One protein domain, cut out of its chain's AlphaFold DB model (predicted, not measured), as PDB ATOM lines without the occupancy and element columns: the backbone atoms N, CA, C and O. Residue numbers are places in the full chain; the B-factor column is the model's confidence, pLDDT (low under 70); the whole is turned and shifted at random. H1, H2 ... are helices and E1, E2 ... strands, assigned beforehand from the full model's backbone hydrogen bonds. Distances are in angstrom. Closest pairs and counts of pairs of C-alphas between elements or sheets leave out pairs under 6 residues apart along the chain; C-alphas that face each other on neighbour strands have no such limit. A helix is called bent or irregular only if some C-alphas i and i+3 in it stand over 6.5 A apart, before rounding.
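AT A GLANCE: This is residues 36 to 157 of the 158 residues of an uncharacterized protein of Marinospirillum celere (UniProt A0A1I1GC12). One irregular helix, H4, makes the core of an elongated body, its centre the nearest of the elements to the mean of the C-alphas, with H2, H3 and H5 packed on it at steep angles and a tiny two-strand sheet, E1 and E2, at the end of the body away from H1. The long helix H2 reaches away from this core toward H1, the helix farthest from the mean of the C-alphas. Printed are 122 residues, with five named helices and two named strands in the order H1 H2 E1 H3 H4 E2 H5; the class is mostly helix, and the sheet, E1 - E2, is antiparallel. The whole is compact, with a radius of gyration of the C-alphas of 14.6 A, and spans 41 by 26 by 23 A.

HOW THE PARTS SIT: Start at residue 36; after 13 residues without a named element you reach H1, residues 49 to 57. It is close to but not clearly touching H2, residues 60 to 79, at a steep tilt of 41 degrees, opposite ways; the closest C-alphas, of Trp 55 and Gln 63, are 7.1 A apart. Next come E1, residues 82 to 84, and H3, residues 87 to 96. Then look at the hub, H4, residues 107 to 121. Residues 71 to 79 of H2 touch it at a steep tilt of 67 degrees, only just short of about perpendicular; the closest C-alphas, of Glu 75 and Glu 108, are 5.2 A apart. H3 touches H4 at a steep tilt of 47 degrees, the same way, closest at the C-alphas of Gln 87 and Ala 107, 6.6 A. E2, residues 130 to 132, is antiparallel to E1; find N 83 and O 131 within hydrogen-bond range at 2.8 A. H5, residues 141 to 154, touches H4 at a steep tilt of 49 degrees, opposite ways, closest at the C-alphas of Ser 119 and Ala 142, 4.6 A. Its residues 148 to 152 touch H2, closest at the C-alphas of Asn 73 and Leu 152, 6.5 A. H1 and H5 are apart. Every O i to N i+4 pair is within hydrogen-bond range in H3 and H5; H1 has 3 of 5, H2 15 of 16 and H4 9 of 11.

IN THESE COORDINATES: Find C-alpha 49 at (-16.029, -114.187, -9.008), where H1 begins; it is irregular, with C-alphas 53 and 56 7.7 A apart. H2 runs 28.4 A, neither bent nor irregular, but only just: C-alphas 76 and 79 are 6.0 A apart. E1 measures 6.3 A, H3 14.2 A and E2 6.9 A. H4, 20.3 A, is irregular, with C-alphas 117 and 120 8.7 A apart. H5, 19.9 A, ends at C-alpha 154, (-3.007, -119.011, -7.956).

THE WHOLE: The two C-alphas farthest apart, of Arg 57 and His 138, are 43.4 A apart. The printed part has no cut, and no link is long. Its mean pLDDT is 95.7, and no printed residue is under 70.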
ATOM      1  N   THR A  36     -16.450-110.627  -2.373       94.06
ATOM      2  CA  THR A  36     -17.164-109.428  -1.897       94.06
ATOM      3  C   THR A  36     -16.217-108.317  -1.445       94.06
ATOM      4  O   THR A  36     -16.641-107.175  -1.321       94.06
ATOM      5  N   PHE A  37     -14.946-108.645  -1.194       94.62
ATOM      6  CA  PHE A  37     -13.880-107.700  -0.857       94.62
ATOM      7  C   PHE A  37     -12.911-107.473  -2.030       94.62
ATOM      8  O   PHE A  37     -11.835-106.922  -1.828       94.62
ATOM      9  N   GLY A  38     -13.275-107.902  -3.245       93.50
ATOM     10  CA  GLY A  38     -12.511-107.636  -4.466       93.50
ATOM     11  C   GLY A  38     -11.531-108.730  -4.899       93.50
ATOM     12  O   GLY A  38     -10.864-108.556  -5.915       93.50
ATOM     13  N   ASP A  39     -11.447-109.867  -4.197       95.56
ATOM     14  CA  ASP A  39     -10.605-110.977  -4.665       95.56
ATOM     15  C   ASP A  39     -11.181-111.588  -5.965       95.56
ATOM     16  O   ASP A  39     -12.364-111.935  -5.988       95.56
ATOM     17  N   PRO A  40     -10.378-111.824  -7.024       95.44
ATOM     18  CA  PRO A  40     -10.861-112.449  -8.266       95.44
ATOM     19  C   PRO A  40     -11.185-113.944  -8.099       95.44
ATOM     20  O   PRO A  40     -11.932-114.533  -8.886       95.44
ATOM     21  N   VAL A  41     -10.618-114.570  -7.065       97.12
ATOM     22  CA  VAL A  41     -10.832-115.967  -6.686       97.12
ATOM     23  C   VAL A  41     -11.114-116.028  -5.190       97.12
ATOM     24  O   VAL A  41     -10.337-115.549  -4.366       97.12
ATOM     25  N   CYS A  42     -12.214-116.676  -4.816       96.75
ATOM     26  CA  CYS A  42     -12.620-116.805  -3.424       96.75
ATOM     27  C   CYS A  42     -11.582-117.590  -2.602       96.75
ATOM     28  O   CYS A  42     -11.371-118.788  -2.819       96.75
ATOM     29  N   ARG A  43     -11.021-116.967  -1.559       95.06
ATOM     30  CA  ARG A  43     -10.052-117.590  -0.640       95.06
ATOM     31  C   ARG A  43     -10.619-118.767   0.149       95.06
ATOM     32  O   ARG A  43      -9.842-119.583   0.632       95.06
ATOM     33  N   GLY A  44     -11.943-118.909   0.242       93.88
ATOM     34  CA  GLY A  44     -12.615-120.071   0.830       93.88
ATOM     35  C   GLY A  44     -12.808-121.203  -0.181       93.88
ATOM     36  O   GLY A  44     -12.106-122.211  -0.142       93.88
ATOM     37  N   CYS A  45     -13.742-121.019  -1.118       95.50
ATOM     38  CA  CYS A  45     -14.195-122.079  -2.030       95.50
ATOM     39  C   CYS A  45     -13.429-122.203  -3.357       95.50
ATOM     40  O   CYS A  45     -13.749-123.089  -4.142       95.50
ATOM     41  N   LYS A  46     -12.450-121.326  -3.627       96.88
ATOM     42  CA  LYS A  46     -11.589-121.339  -4.832       96.88
ATOM     43  C   LYS A  46     -12.312-121.188  -6.175       96.88
ATOM     44  O   LYS A  46     -11.715-121.414  -7.225       96.88
ATOM     45  N   ARG A  47     -13.584-120.794  -6.147       96.81
ATOM     46  CA  ARG A  47     -14.327-120.352  -7.331       96.81
ATOM     47  C   ARG A  47     -13.903-118.940  -7.724       96.81
ATOM     48  O   ARG A  47     -13.583-118.144  -6.838       96.81
ATOM     49  N   THR A  48     -13.930-118.640  -9.018       96.94
ATOM     50  CA  THR A  48     -13.764-117.266  -9.518       96.94
ATOM     51  C   THR A  48     -14.996-116.422  -9.176       96.94
ATOM     52  O   THR A  48     -16.058-116.977  -8.880       96.94
ATOM     53  N   THR A  49     -14.883-115.093  -9.222       96.06
ATOM     54  CA  THR A  49     -16.029-114.187  -9.008       96.06
ATOM     55  C   THR A  49     -17.211-114.542  -9.916       96.06
ATOM     56  O   THR A  49     -18.307-114.804  -9.419       96.06
ATOM     57  N   ASP A  50     -16.967-114.739 -11.215       95.31
ATOM     58  CA  ASP A  50     -18.002-115.124 -12.188       95.31
ATOM     59  C   ASP A  50     -18.716-116.440 -11.853       95.31
ATOM     60  O   ASP A  50     -19.886-116.643 -12.192       95.31
ATOM     61  N   GLU A  51     -18.002-117.389 -11.253       96.81
ATOM     62  CA  GLU A  51     -18.565-118.676 -10.847       96.81
ATOM     63  C   GLU A  51     -19.362-118.581  -9.559       96.81
ATOM     64  O   GLU A  51     -20.342-119.311  -9.392       96.81
ATOM     65  N   VAL A  52     -18.930-117.722  -8.633       96.56
ATOM     66  CA  VAL A  52     -19.683-117.420  -7.418       96.56
ATOM     67  C   VAL A  52     -21.020-116.793  -7.802       96.56
ATOM     68  O   VAL A  52     -22.058-117.314  -7.386       96.56
ATOM     69  N   ASP A  53     -20.997-115.771  -8.656       95.62
ATOM     70  CA  ASP A  53     -22.179-114.995  -9.039       95.62
ATOM     71  C   ASP A  53     -23.185-115.822  -9.842       95.62
ATOM     72  O   ASP A  53     -24.400-115.754  -9.628       95.62
ATOM     73  N   ARG A  54     -22.692-116.659 -10.762       96.44
ATOM     74  CA  ARG A  54     -23.553-117.449 -11.651       96.44
ATOM     75  C   ARG A  54     -23.949-118.809 -11.091       96.44
ATOM     76  O   ARG A  54     -24.783-119.463 -11.710       96.44
ATOM     77  N   TRP A  55     -23.420-119.245  -9.943       95.94
ATOM     78  CA  TRP A  55     -23.585-120.617  -9.433       95.94
ATOM     79  C   TRP A  55     -25.029-121.134  -9.465       95.94
ATOM     80  O   TRP A  55     -25.292-122.226  -9.967       95.94
ATOM     81  N   ASN A  56     -25.975-120.334  -8.963       94.25
ATOM     82  CA  ASN A  56     -27.389-120.718  -8.874       94.25
ATOM     83  C   ASN A  56     -28.093-120.765 -10.240       94.25
ATOM     84  O   ASN A  56     -29.172-121.336 -10.346       94.25
ATOM     85  N   ARG A  57     -27.497-120.158 -11.271       96.31
ATOM     86  CA  ARG A  57     -27.994-120.135 -12.655       96.31
ATOM     87  C   ARG A  57     -27.276-121.152 -13.546       96.31
ATOM     88  O   ARG A  57     -27.676-121.342 -14.688       96.31
ATOM     89  N   MET A  58     -26.209-121.782 -13.049       95.56
ATOM     90  CA  MET A  58     -25.471-122.803 -13.785       95.56
ATOM     91  C   MET A  58     -26.283-124.091 -13.897       95.56
ATOM     92  O   MET A  58     -26.883-124.552 -12.926       95.56
ATOM     93  N   SER A  59     -26.225-124.721 -15.067       95.00
ATOM     94  CA  SER A  59     -26.725-126.081 -15.246       95.00
ATOM     95  C   SER A  59     -25.904-127.080 -14.413       95.00
ATOM     96  O   SER A  59     -24.740-126.815 -14.090       95.00
ATOM     97  N   PRO A  60     -26.443-128.275 -14.112       93.06
ATOM     98  CA  PRO A  60     -25.681-129.318 -13.424       93.06
ATOM     99  C   PRO A  60     -24.364-129.672 -14.130       93.06
ATOM    100  O   PRO A  60     -23.351-129.921 -13.476       93.06
ATOM    101  N   ALA A  61     -24.342-129.641 -15.468       92.50
ATOM    102  CA  ALA A  61     -23.135-129.882 -16.252       92.50
ATOM    103  C   ALA A  61     -22.072-128.792 -16.028       92.50
ATOM    104  O   ALA A  61     -20.900-129.116 -15.837       92.50
ATOM    105  N   GLN A  62     -22.480-127.520 -15.982       95.38
ATOM    106  CA  GLN A  62     -21.588-126.394 -15.691       95.38
ATOM    107  C   GLN A  62     -21.055-126.455 -14.252       95.38
ATOM    108  O   GLN A  62     -19.850-126.348 -14.037       95.38
ATOM    109  N   GLN A  63     -21.915-126.724 -13.264       95.19
ATOM    110  CA  GLN A  63     -21.477-126.910 -11.874       95.19
ATOM    111  C   GLN A  63     -20.479-128.071 -11.746       95.19
ATOM    112  O   GLN A  63     -19.480-127.966 -11.034       95.19
ATOM    113  N   ASN A  64     -20.703-129.169 -12.474       93.62
ATOM    114  CA  ASN A  64     -19.789-130.308 -12.504       93.62
ATOM    115  C   ASN A  64     -18.428-129.956 -13.132       93.62
ATOM    116  O   ASN A  64     -17.400-130.455 -12.679       93.62
ATOM    117  N   GLN A  65     -18.381-129.086 -14.145       95.62
ATOM    118  CA  GLN A  65     -17.112-128.597 -14.699       95.62
ATOM    119  C   GLN A  65     -16.305-127.812 -13.657       95.62
ATOM    120  O   GLN A  65     -15.100-128.039 -13.532       95.62
ATOM    121  N   VAL A  66     -16.969-126.962 -12.867       96.19
ATOM    122  CA  VAL A  66     -16.331-126.246 -11.751       96.19
ATOM    123  C   VAL A  66     -15.772-127.246 -10.735       96.19
ATOM    124  O   VAL A  66     -14.588-127.187 -10.415       96.19
ATOM    125  N   TRP A  67     -16.573-128.220 -10.289       95.38
ATOM    126  CA  TRP A  67     -16.114-129.271  -9.371       95.38
ATOM    127  C   TRP A  67     -14.895-130.033  -9.891       95.38
ATOM    128  O   TRP A  67     -13.906-130.170  -9.172       95.38
ATOM    129  N   LYS A  68     -14.935-130.478 -11.152       95.38
ATOM    130  CA  LYS A  68     -13.822-131.188 -11.792       95.38
ATOM    131  C   LYS A  68     -12.545-130.355 -11.803       95.38
ATOM    132  O   LYS A  68     -11.480-130.901 -11.529       95.38
ATOM    133  N   ARG A  69     -12.631-129.052 -12.096       96.75
ATOM    134  CA  ARG A  69     -11.459-128.168 -12.034       96.75
ATOM    135  C   ARG A  69     -10.922-128.068 -10.606       96.75
ATOM    136  O   ARG A  69      -9.729-128.256 -10.405       96.75
ATOM    137  N   LEU A  70     -11.787-127.804  -9.626       96.50
ATOM    138  CA  LEU A  70     -11.382-127.671  -8.223       96.50
ATOM    139  C   LEU A  70     -10.672-128.932  -7.713       96.50
ATOM    140  O   LEU A  70      -9.624-128.834  -7.076       96.50
ATOM    141  N   TRP A  71     -11.211-130.110  -8.028       96.69
ATOM    142  CA  TRP A  71     -10.602-131.383  -7.646       96.69
ATOM    143  C   TRP A  71      -9.291-131.644  -8.365       96.69
ATOM    144  O   TRP A  71      -8.329-132.000  -7.699       96.69
ATOM    145  N   ARG A  72      -9.213-131.384  -9.673       97.12
ATOM    146  CA  ARG A  72      -7.957-131.509 -10.419       97.12
ATOM    147  C   ARG A  72      -6.861-130.624  -9.823       97.12
ATOM    148  O   ARG A  72      -5.733-131.073  -9.663       97.12
ATOM    149  N   ASN A  73      -7.189-129.385  -9.461       96.94
ATOM    150  CA  ASN A  73      -6.229-128.477  -8.836       96.94
ATOM    151  C   ASN A  73      -5.762-129.008  -7.472       96.94
ATOM    152  O   ASN A  73      -4.569-128.961  -7.177       96.94
ATOM    153  N   ALA A  74      -6.679-129.545  -6.659       96.88
ATOM    154  CA  ALA A  74      -6.335-130.176  -5.388       96.88
ATOM    155  C   ALA A  74      -5.453-131.419  -5.580       96.88
ATOM    156  O   ALA A  74      -4.419-131.524  -4.930       96.88
ATOM    157  N   GLU A  75      -5.813-132.320  -6.495       96.25
ATOM    158  CA  GLU A  75      -5.047-133.531  -6.811       96.25
ATOM    159  C   GLU A  75      -3.615-133.210  -7.224       96.25
ATOM    160  O   GLU A  75      -2.675-133.793  -6.689       96.25
ATOM    161  N   THR A  76      -3.444-132.271  -8.155       95.44
ATOM    162  CA  THR A  76      -2.121-131.883  -8.644       95.44
ATOM    163  C   THR A  76      -1.287-131.254  -7.535       95.44
ATOM    164  O   THR A  76      -0.136-131.628  -7.346       95.44
ATOM    165  N   LEU A  77      -1.852-130.307  -6.780       96.38
ATOM    166  CA  LEU A  77      -1.069-129.530  -5.821       96.38
ATOM    167  C   LEU A  77      -0.801-130.272  -4.518       96.38
ATOM    168  O   LEU A  77       0.288-130.145  -3.975       96.38
ATOM    169  N   VAL A  78      -1.762-131.022  -3.979       97.69
ATOM    170  CA  VAL A  78      -1.595-131.661  -2.665       97.69
ATOM    171  C   VAL A  78      -0.534-132.755  -2.713       97.69
ATOM    172  O   VAL A  78       0.238-132.859  -1.762       97.69
ATOM    173  N   LYS A  79      -0.426-133.504  -3.818       96.88
ATOM    174  CA  LYS A  79       0.576-134.572  -3.991       96.88
ATOM    175  C   LYS A  79       2.019-134.087  -3.836       96.88
ATOM    176  O   LYS A  79       2.861-134.835  -3.347       96.88
ATOM    177  N   ASP A  80       2.296-132.827  -4.169       96.69
ATOM    178  CA  ASP A  80       3.625-132.230  -3.995       96.69
ATOM    179  C   ASP A  80       4.010-132.033  -2.519       96.69
ATOM    180  O   ASP A  80       5.196-131.940  -2.192       96.69
ATOM    181  N   TYR A  81       3.027-131.925  -1.620       97.75
ATOM    182  CA  TYR A  81       3.230-131.546  -0.218       97.75
ATOM    183  C   TYR A  81       2.835-132.644   0.774       97.75
ATOM    184  O   TYR A  81       3.389-132.706   1.873       97.75
ATOM    185  N   VAL A  82       1.883-133.505   0.415       98.00
ATOM    186  CA  VAL A  82       1.299-134.513   1.303       98.00
ATOM    187  C   VAL A  82       1.212-135.857   0.592       98.00
ATOM    188  O   VAL A  82       0.658-135.976  -0.496       98.00
ATOM    189  N   LEU A  83       1.713-136.888   1.263       98.00
ATOM    190  CA  LEU A  83       1.512-138.288   0.928       98.00
ATOM    191  C   LEU A  83       0.326-138.818   1.733       98.00
ATOM    192  O   LEU A  83       0.321-138.750   2.963       98.00
ATOM    193  N   ILE A  84      -0.673-139.364   1.045       98.25
ATOM    194  CA  ILE A  84      -1.824-140.006   1.682       98.25
ATOM    195  C   ILE A  84      -1.470-141.478   1.879       98.25
ATOM    196  O   ILE A  84      -1.436-142.247   0.923       98.25
ATOM    197  N   THR A  85      -1.160-141.861   3.117       98.25
ATOM    198  CA  THR A  85      -0.747-143.230   3.456       98.25
ATOM    199  C   THR A  85      -1.929-144.133   3.785       98.25
ATOM    200  O   THR A  85      -1.837-145.339   3.593       98.25
ATOM    201  N   ASP A  86      -3.030-143.564   4.284       98.19
ATOM    202  CA  ASP A  86      -4.256-144.305   4.585       98.19
ATOM    203  C   ASP A  86      -5.500-143.444   4.307       98.19
ATOM    204  O   ASP A  86      -5.940-142.623   5.119       98.19
ATOM    205  N   GLN A  87      -6.094-143.649   3.129       97.44
ATOM    206  CA  GLN A  87      -7.300-142.941   2.703       97.44
ATOM    207  C   GLN A  87      -8.541-143.329   3.529       97.44
ATOM    208  O   GLN A  87      -9.451-142.509   3.708       97.44
ATOM    209  N   ALA A  88      -8.606-144.563   4.037       96.88
ATOM    210  CA  ALA A  88      -9.734-145.028   4.837       96.88
ATOM    211  C   ALA A  88      -9.729-144.356   6.216       96.88
ATOM    212  O   ALA A  88     -10.779-143.886   6.673       96.88
ATOM    213  N   LEU A  89      -8.552-144.232   6.836       98.00
ATOM    214  CA  LEU A  89      -8.360-143.480   8.072       98.00
ATOM    215  C   LEU A  89      -8.692-142.000   7.880       98.00
ATOM    216  O   LEU A  89      -9.470-141.463   8.669       98.00
ATOM    217  N   LEU A  90      -8.199-141.362   6.812       98.19
ATOM    218  CA  LEU A  90      -8.534-139.970   6.498       98.19
ATOM    219  C   LEU A  90     -10.054-139.766   6.461       98.19
ATOM    220  O   LEU A  90     -10.607-138.935   7.185       98.19
ATOM    221  N   ARG A  91     -10.760-140.588   5.677       96.12
ATOM    222  CA  ARG A  91     -12.224-140.530   5.559       96.12
ATOM    223  C   ARG A  91     -12.926-140.796   6.895       96.12
ATOM    224  O   ARG A  91     -13.946-140.165   7.182       96.12
ATOM    225  N   LYS A  92     -12.406-141.708   7.722       96.50
ATOM    226  CA  LYS A  92     -12.923-141.977   9.073       96.50
ATOM    227  C   LYS A  92     -12.780-140.749   9.973       96.50
ATOM    228  O   LYS A  92     -13.743-140.400  10.654       96.50
ATOM    229  N   GLN A  93     -11.631-140.076   9.953       96.81
ATOM    230  CA  GLN A  93     -11.389-138.888  10.773       96.81
ATOM    231  C   GLN A  93     -12.255-137.702  10.339       96.81
ATOM    232  O   GLN A  93     -12.868-137.063  11.191       96.81
ATOM    233  N   LEU A  94     -12.408-137.458   9.032       95.81
ATOM    234  CA  LEU A  94     -13.318-136.417   8.527       95.81
ATOM    235  C   LEU A  94     -14.735-136.590   9.079       95.81
ATOM    236  O   LEU A  94     -15.350-135.630   9.534       95.81
ATOM    237  N   LYS A  95     -15.246-137.828   9.075       94.94
ATOM    238  CA  LYS A  95     -16.561-138.145   9.646       94.94
ATOM    239  C   LYS A  95     -16.587-137.952  11.159       94.94
ATOM    240  O   LYS A  95     -17.518-137.333  11.661       94.94
ATOM    241  N   ARG A  96     -15.572-138.457  11.870       94.50
ATOM    242  CA  ARG A  96     -15.457-138.351  13.334       94.50
ATOM    243  C   ARG A  96     -15.518-136.899  13.806       94.50
ATOM    244  O   ARG A  96     -16.203-136.614  14.778       94.50
ATOM    245  N   PHE A  97     -14.818-136.003  13.116       93.88
ATOM    246  CA  PHE A  97     -14.747-134.583  13.464       93.88
ATOM    247  C   PHE A  97     -15.822-133.729  12.778       93.88
ATOM    248  O   PHE A  97     -15.795-132.507  12.893       93.88
ATOM    249  N   GLY A  98     -16.764-134.339  12.048       92.75
ATOM    250  CA  GLY A  98     -17.829-133.606  11.358       92.75
ATOM    251  C   GLY A  98     -17.317-132.643  10.282       92.75
ATOM    252  O   GLY A  98     -17.985-131.659   9.960       92.75
ATOM    253  N   VAL A  99     -16.136-132.903   9.714       93.12
ATOM    254  CA  VAL A  99     -15.560-132.076   8.653       93.12
ATOM    255  C   VAL A  99     -16.427-132.219   7.412       93.12
ATOM    256  O   VAL A  99     -16.578-133.307   6.849       93.12
ATOM    257  N   ARG A 100     -17.004-131.103   6.965       91.31
ATOM    258  CA  ARG A 100     -17.782-131.056   5.728       91.31
ATOM    259  C   ARG A 100     -16.865-131.382   4.544       91.31
ATOM    260  O   ARG A 100     -15.946-130.619   4.277       91.31
ATOM    261  N   HIS A 101     -17.155-132.471   3.837       92.38
ATOM    262  CA  HIS A 101     -16.415-132.932   2.661       92.38
ATOM    263  C   HIS A 101     -17.377-133.526   1.627       92.38
ATOM    264  O   HIS A 101     -18.483-133.965   1.958       92.38
ATOM    265  N   HIS A 102     -16.961-133.543   0.364       91.25
ATOM    266  CA  HIS A 102     -17.744-134.141  -0.710       91.25
ATOM    267  C   HIS A 102     -17.428-135.651  -0.837       91.25
ATOM    268  O   HIS A 102     -16.273-136.005  -1.085       91.25
ATOM    269  N   PRO A 103     -18.404-136.575  -0.710       87.69
ATOM    270  CA  PRO A 103     -18.117-138.011  -0.588       87.69
ATOM    271  C   PRO A 103     -17.468-138.686  -1.802       87.69
ATOM    272  O   PRO A 103     -16.867-139.746  -1.627       87.69
ATOM    273  N   ARG A 104     -17.626-138.113  -3.007       89.19
ATOM    274  CA  ARG A 104     -16.986-138.582  -4.257       89.19
ATOM    275  C   ARG A 104     -15.764-137.744  -4.669       89.19
ATOM    276  O   ARG A 104     -15.258-137.935  -5.765       89.19
ATOM    277  N   ALA A 105     -15.347-136.776  -3.851       93.06
ATOM    278  CA  ALA A 105     -14.134-136.018  -4.149       93.06
ATOM    279  C   ALA A 105     -12.889-136.903  -3.959       93.06
ATOM    280  O   ALA A 105     -12.947-137.863  -3.184       93.06
ATOM    281  N   PRO A 106     -11.778-136.590  -4.640       96.38
ATOM    282  CA  PRO A 106     -10.514-137.271  -4.408       96.38
ATOM    283  C   PRO A 106      -9.985-136.999  -2.997       96.38
ATOM    284  O   PRO A 106     -10.352-136.014  -2.346       96.38
ATOM    285  N   ALA A 107      -9.104-137.875  -2.520       97.75
ATOM    286  CA  ALA A 107      -8.573-137.800  -1.163       97.75
ATOM    287  C   ALA A 107      -7.763-136.517  -0.921       97.75
ATOM    288  O   ALA A 107      -7.777-135.964   0.172       97.75
ATOM    289  N   GLU A 108      -7.132-135.982  -1.956       98.31
ATOM    290  CA  GLU A 108      -6.407-134.719  -1.940       98.31
ATOM    291  C   GLU A 108      -7.325-133.533  -1.631       98.31
ATOM    292  O   GLU A 108      -6.974-132.658  -0.841       98.31
ATOM    293  N   ALA A 109      -8.546-133.524  -2.174       97.12
ATOM    294  CA  ALA A 109      -9.536-132.515  -1.807       97.12
ATOM    295  C   ALA A 109      -9.947-132.654  -0.330       97.12
ATOM    296  O   ALA A 109     -10.109-131.651   0.366       97.12
ATOM    297  N   TRP A 110     -10.040-133.886   0.181       97.69
ATOM    298  CA  TRP A 110     -10.317-134.132   1.596       97.69
ATOM    299  C   TRP A 110      -9.197-133.668   2.529       97.69
ATOM    300  O   TRP A 110      -9.485-133.229   3.642       97.69
ATOM    301  N   VAL A 111      -7.935-133.724   2.095       98.38
ATOM    302  CA  VAL A 111      -6.808-133.144   2.846       98.38
ATOM    303  C   VAL A 111      -7.017-131.641   3.031       98.38
ATOM    304  O   VAL A 111      -6.857-131.137   4.141       98.38
ATOM    305  N   ILE A 112      -7.441-130.928   1.984       97.69
ATOM    306  CA  ILE A 112      -7.747-129.493   2.078       97.69
ATOM    307  C   ILE A 112      -8.920-129.237   3.029       97.69
ATOM    308  O   ILE A 112      -8.849-128.318   3.843       97.69
ATOM    309  N   ASP A 113      -9.977-130.052   2.966       96.62
ATOM    310  CA  ASP A 113     -11.119-129.936   3.878       96.62
ATOM    311  C   ASP A 113     -10.722-130.142   5.346       96.62
ATOM    312  O   ASP A 113     -11.142-129.363   6.206       96.62
ATOM    313  N   LEU A 114      -9.893-131.154   5.626       97.75
ATOM    314  CA  LEU A 114      -9.356-131.428   6.959       97.75
ATOM    315  C   LEU A 114      -8.523-130.252   7.472       97.75
ATOM    316  O   LEU A 114      -8.771-129.744   8.565       97.75
ATOM    317  N   LEU A 115      -7.547-129.815   6.672       97.62
ATOM    318  CA  LEU A 115      -6.636-128.740   7.043       97.62
ATOM    319  C   LEU A 115      -7.398-127.432   7.280       97.62
ATOM    320  O   LEU A 115      -7.228-126.812   8.322       97.62
ATOM    321  N   ARG A 116      -8.334-127.064   6.403       96.12
ATOM    322  CA  ARG A 116      -9.193-125.888   6.608       96.12
ATOM    323  C   ARG A 116      -9.973-125.948   7.923       96.12
ATOM    324  O   ARG A 116     -10.200-124.914   8.544       96.12
ATOM    325  N   ALA A 117     -10.458-127.128   8.305       95.12
ATOM    326  CA  ALA A 117     -11.301-127.284   9.484       95.12
ATOM    327  C   ALA A 117     -10.517-127.253  10.804       95.12
ATOM    328  O   ALA A 117     -11.106-126.935  11.838       95.12
ATOM    329  N   GLY A 118      -9.225-127.595  10.794       94.88
ATOM    330  CA  GLY A 118      -8.504-127.833  12.042       94.88
ATOM    331  C   GLY A 118      -6.989-127.702  12.004       94.88
ATOM    332  O   GLY A 118      -6.365-128.150  12.956       94.88
ATOM    333  N   SER A 119      -6.376-127.108  10.979       96.69
ATOM    334  CA  SER A 119      -4.910-127.033  10.853       96.69
ATOM    335  C   SER A 119      -4.197-126.442  12.072       96.69
ATOM    336  O   SER A 119      -3.089-126.861  12.375       96.69
ATOM    337  N   GLU A 120      -4.833-125.515  12.788       95.88
ATOM    338  CA  GLU A 120      -4.291-124.914  14.020       95.88
ATOM    339  C   GLU A 120      -4.288-125.869  15.226       95.88
ATOM    340  O   GLU A 120      -3.613-125.618  16.215       95.88
ATOM    341  N   LYS A 121      -5.074-126.948  15.172       95.44
ATOM    342  CA  LYS A 121      -5.285-127.910  16.271       95.44
ATOM    343  C   LYS A 121      -4.761-129.311  15.949       95.44
ATOM    344  O   LYS A 121      -4.990-130.243  16.715       95.44
ATOM    345  N   ILE A 122      -4.159-129.498  14.777       95.12
ATOM    346  CA  ILE A 122      -3.599-130.785  14.366       95.12
ATOM    347  C   ILE A 122      -2.144-130.826  14.819       95.12
ATOM    348  O   ILE A 122      -1.312-130.112  14.268       95.12
ATOM    349  N   ASP A 123      -1.838-131.706  15.767       90.12
ATOM    350  CA  ASP A 123      -0.460-131.921  16.230       90.12
ATOM    351  C   ASP A 123       0.307-132.904  15.331       90.12
ATOM    352  O   ASP A 123       1.499-132.745  15.082       90.12
ATOM    353  N   SER A 124      -0.386-133.918  14.802       94.12
ATOM    354  CA  SER A 124       0.190-134.954  13.937       94.12
ATOM    355  C   SER A 124      -0.739-135.266  12.769       94.12
ATOM    356  O   SER A 124      -1.919-135.574  12.949       94.12
ATOM    357  N   LEU A 125      -0.190-135.204  11.555       96.88
ATOM    358  CA  LEU A 125      -0.897-135.538  10.315       96.88
ATOM    359  C   LEU A 125      -1.020-137.058  10.127       96.88
ATOM    360  O   LEU A 125      -1.972-137.542   9.515       96.88
ATOM    361  N   GLU A 126      -0.116-137.819  10.735       97.12
ATOM    362  CA  GLU A 126      -0.085-139.278  10.714       97.12
ATOM    363  C   GLU A 126      -1.340-139.872  11.367       97.12
ATOM    364  O   GLU A 126      -1.878-140.862  10.872       97.12
ATOM    365  N   ALA A 127      -1.886-139.210  12.397       96.75
ATOM    366  CA  ALA A 127      -3.163-139.574  13.024       96.75
ATOM    367  C   ALA A 127      -4.366-139.532  12.054       96.75
ATOM    368  O   ALA A 127      -5.434-140.089  12.341       96.75
ATOM    369  N   TYR A 128      -4.190-138.889  10.898       98.00
ATOM    370  CA  TYR A 128      -5.170-138.762   9.824       98.00
ATOM    371  C   TYR A 128      -4.795-139.566   8.573       98.00
ATOM    372  O   TYR A 128      -5.465-139.433   7.553       98.00
ATOM    373  N   GLY A 129      -3.758-140.408   8.640       97.88
ATOM    374  CA  GLY A 129      -3.289-141.191   7.497       97.88
ATOM    375  C   GLY A 129      -2.531-140.355   6.468       97.88
ATOM    376  O   GLY A 129      -2.569-140.668   5.277       97.88
ATOM    377  N   LEU A 130      -1.881-139.276   6.914       98.44
ATOM    378  CA  LEU A 130      -1.157-138.329   6.073       98.44
ATOM    379  C   LEU A 130       0.303-138.222   6.518       98.44
ATOM    380  O   LEU A 130       0.607-138.258   7.706       98.44
ATOM    381  N   LYS A 131       1.208-138.016   5.563       97.94
ATOM    382  CA  LYS A 131       2.607-137.653   5.817       97.94
ATOM    383  C   LYS A 131       2.995-136.456   4.970       97.94
ATOM    384  O   LYS A 131       2.554-136.326   3.834       97.94
ATOM    385  N   LYS A 132       3.854-135.588   5.495       97.62
ATOM    386  CA  LYS A 132       4.425-134.477   4.723       97.62
ATOM    387  C   LYS A 132       5.520-134.997   3.789       97.62
ATOM    388  O   LYS A 132       6.337-135.823   4.197       97.62
ATOM    389  N   THR A 133       5.559-134.505   2.553       97.56
ATOM    390  CA  THR A 133       6.706-134.717   1.653       97.56
ATOM    391  C   THR A 133       7.904-133.895   2.134       97.56
ATOM    392  O   THR A 133       7.756-132.997   2.966       97.56
ATOM    393  N   ALA A 134       9.093-134.135   1.569       95.88
ATOM    394  CA  ALA A 134      10.292-133.342   1.867       95.88
ATOM    395  C   ALA A 134      10.065-131.824   1.698       95.88
ATOM    396  O   ALA A 134      10.509-131.034   2.528       95.88
ATOM    397  N   LYS A 135       9.278-131.423   0.689       95.06
ATOM    398  CA  LYS A 135       8.922-130.022   0.409       95.06
ATOM    399  C   LYS A 135       8.166-129.352   1.559       95.06
ATOM    400  O   LYS A 135       8.247-128.140   1.722       95.06
ATOM    401  N   ALA A 136       7.424-130.134   2.339       96.00
ATOM    402  CA  ALA A 136       6.544-129.646   3.390       96.00
ATOM    403  C   ALA A 136       7.031-129.977   4.807       96.00
ATOM    404  O   ALA A 136       6.403-129.534   5.763       96.00
ATOM    405  N   GLN A 137       8.115-130.746   4.982       94.25
ATOM    406  CA  GLN A 137       8.533-131.261   6.298       94.25
ATOM    407  C   GLN A 137       8.673-130.167   7.366       94.25
ATOM    408  O   GLN A 137       8.196-130.355   8.485       94.25
ATOM    409  N   HIS A 138       9.232-129.015   6.996       95.06
ATOM    410  CA  HIS A 138       9.453-127.868   7.882       95.06
ATOM    411  C   HIS A 138       8.178-127.073   8.219       95.06
ATOM    412  O   HIS A 138       8.203-126.219   9.101       95.06
ATOM    413  N   LEU A 139       7.059-127.326   7.535       96.62
ATOM    414  CA  LEU A 139       5.816-126.586   7.733       96.62
ATOM    415  C   LEU A 139       4.993-127.193   8.872       96.62
ATOM    416  O   LEU A 139       4.762-128.408   8.916       96.62
ATOM    417  N   SER A 140       4.482-126.342   9.763       97.25
ATOM    418  CA  SER A 140       3.376-126.722  10.648       97.25
ATOM    419  C   SER A 140       2.120-127.028   9.818       97.25
ATOM    420  O   SER A 140       2.018-126.568   8.676       97.25
ATOM    421  N   PRO A 141       1.130-127.771  10.341       97.31
ATOM    422  CA  PRO A 141      -0.112-128.017   9.606       97.31
ATOM    423  C   PRO A 141      -0.853-126.729   9.205       97.31
ATOM    424  O   PRO A 141      -1.388-126.658   8.098       97.31
ATOM    425  N   ALA A 142      -0.814-125.683  10.038       97.38
ATOM    426  CA  ALA A 142      -1.325-124.350   9.705       97.38
ATOM    427  C   ALA A 142      -0.560-123.691   8.544       97.38
ATOM    428  O   ALA A 142      -1.167-123.239   7.572       97.38
ATOM    429  N   ALA A 143       0.775-123.698   8.588       97.75
ATOM    430  CA  ALA A 143       1.596-123.155   7.505       97.75
ATOM    431  C   ALA A 143       1.415-123.944   6.197       97.75
ATOM    432  O   ALA A 143       1.323-123.355   5.121       97.75
ATOM    433  N   LEU A 144       1.287-125.270   6.288       97.94
ATOM    434  CA  LEU A 144       0.979-126.148   5.162       97.94
ATOM    435  C   LEU A 144      -0.377-125.804   4.536       97.94
ATOM    436  O   LEU A 144      -0.469-125.688   3.314       97.94
ATOM    437  N   TYR A 145      -1.416-125.617   5.356       97.88
ATOM    438  CA  TYR A 145      -2.723-125.185   4.871       97.88
ATOM    439  C   TYR A 145      -2.623-123.854   4.129       97.88
ATOM    440  O   TYR A 145      -3.073-123.763   2.990       97.88
ATOM    441  N   ASN A 146      -1.985-122.849   4.733       97.62
ATOM    442  CA  ASN A 146      -1.832-121.525   4.132       97.62
ATOM    443  C   ASN A 146      -1.088-121.590   2.789       97.62
ATOM    444  O   ASN A 146      -1.554-121.016   1.802       97.62
ATOM    445  N   GLN A 147      -0.002-122.365   2.725       97.62
ATOM    446  CA  GLN A 147       0.762-122.597   1.502       97.62
ATOM    447  C   GLN A 147      -0.100-123.250   0.411       97.62
ATOM    448  O   GLN A 147      -0.177-122.739  -0.707       97.62
ATOM    449  N   LEU A 148      -0.779-124.361   0.717       97.56
ATOM    450  CA  LEU A 148      -1.658-125.048  -0.237       97.56
ATOM    451  C   LEU A 148      -2.800-124.137  -0.699       97.56
ATOM    452  O   LEU A 148      -3.115-124.084  -1.887       97.56
ATOM    453  N   ASN A 149      -3.388-123.383   0.227       96.56
ATOM    454  CA  ASN A 149      -4.486-122.468  -0.034       96.56
ATOM    455  C   ASN A 149      -4.091-121.378  -1.036       96.56
ATOM    456  O   ASN A 149      -4.815-121.143  -2.004       96.56
ATOM    457  N   GLN A 150      -2.926-120.757  -0.838       96.31
ATOM    458  CA  GLN A 150      -2.380-119.743  -1.736       96.31
ATOM    459  C   GLN A 150      -2.081-120.315  -3.125       96.31
ATOM    460  O   GLN A 150      -2.435-119.705  -4.133       96.31
ATOM    461  N   ARG A 151      -1.488-121.512  -3.196       96.81
ATOM    462  CA  ARG A 151      -1.203-122.187  -4.473       96.81
ATOM    463  C   ARG A 151      -2.480-122.552  -5.229       96.81
ATOM    464  O   ARG A 151      -2.537-122.370  -6.440       96.81
ATOM    465  N   LEU A 152      -3.516-123.005  -4.523       96.25
ATOM    466  CA  LEU A 152      -4.827-123.293  -5.109       96.25
ATOM    467  C   LEU A 152      -5.502-122.037  -5.661       96.25
ATOM    468  O   LEU A 152      -6.122-122.106  -6.716       96.25
ATOM    469  N   ILE A 153      -5.382-120.902  -4.965       95.50
ATOM    470  CA  ILE A 153      -5.879-119.612  -5.460       95.50
ATOM    471  C   ILE A 153      -5.158-119.245  -6.761       95.50
ATOM    472  O   ILE A 153      -5.819-118.983  -7.758       95.50
ATOM    473  N   GLN A 154      -3.823-119.312  -6.774       94.25
ATOM    474  CA  GLN A 154      -3.007-119.011  -7.956       94.25
ATOM    475  C   GLN A 154      -3.335-119.919  -9.149       94.25
ATOM    476  O   GLN A 154      -3.397-119.441 -10.271       94.25
ATOM    477  N   ALA A 155      -3.594-121.209  -8.917       92.81
ATOM    478  CA  ALA A 155      -3.967-122.162  -9.968       92.81
ATOM    479  C   ALA A 155      -5.388-121.957 -10.532       92.81
ATOM    480  O   ALA A 155      -5.761-122.599 -11.513       92.81
ATOM    481  N   CYS A 156      -6.208-121.129  -9.881       84.94
ATOM    482  CA  CYS A 156      -7.541-120.748 -10.348       84.94
ATOM    483  C   CYS A 156      -7.575-119.349 -10.977       84.94
ATOM    484  O   CYS A 156      -8.597-118.999 -11.569       84.94
ATOM    485  N   SER A 157      -6.515-118.554 -10.818       73.81
ATOM    486  CA  SER A 157      -6.389-117.266 -11.492       73.81
ATOM    487  C   SER A 157      -6.125-117.491 -12.989       73.81
ATOM    488  O   SER A 157      -5.354-118.396 -13.314       73.81
TER     489      SER A 157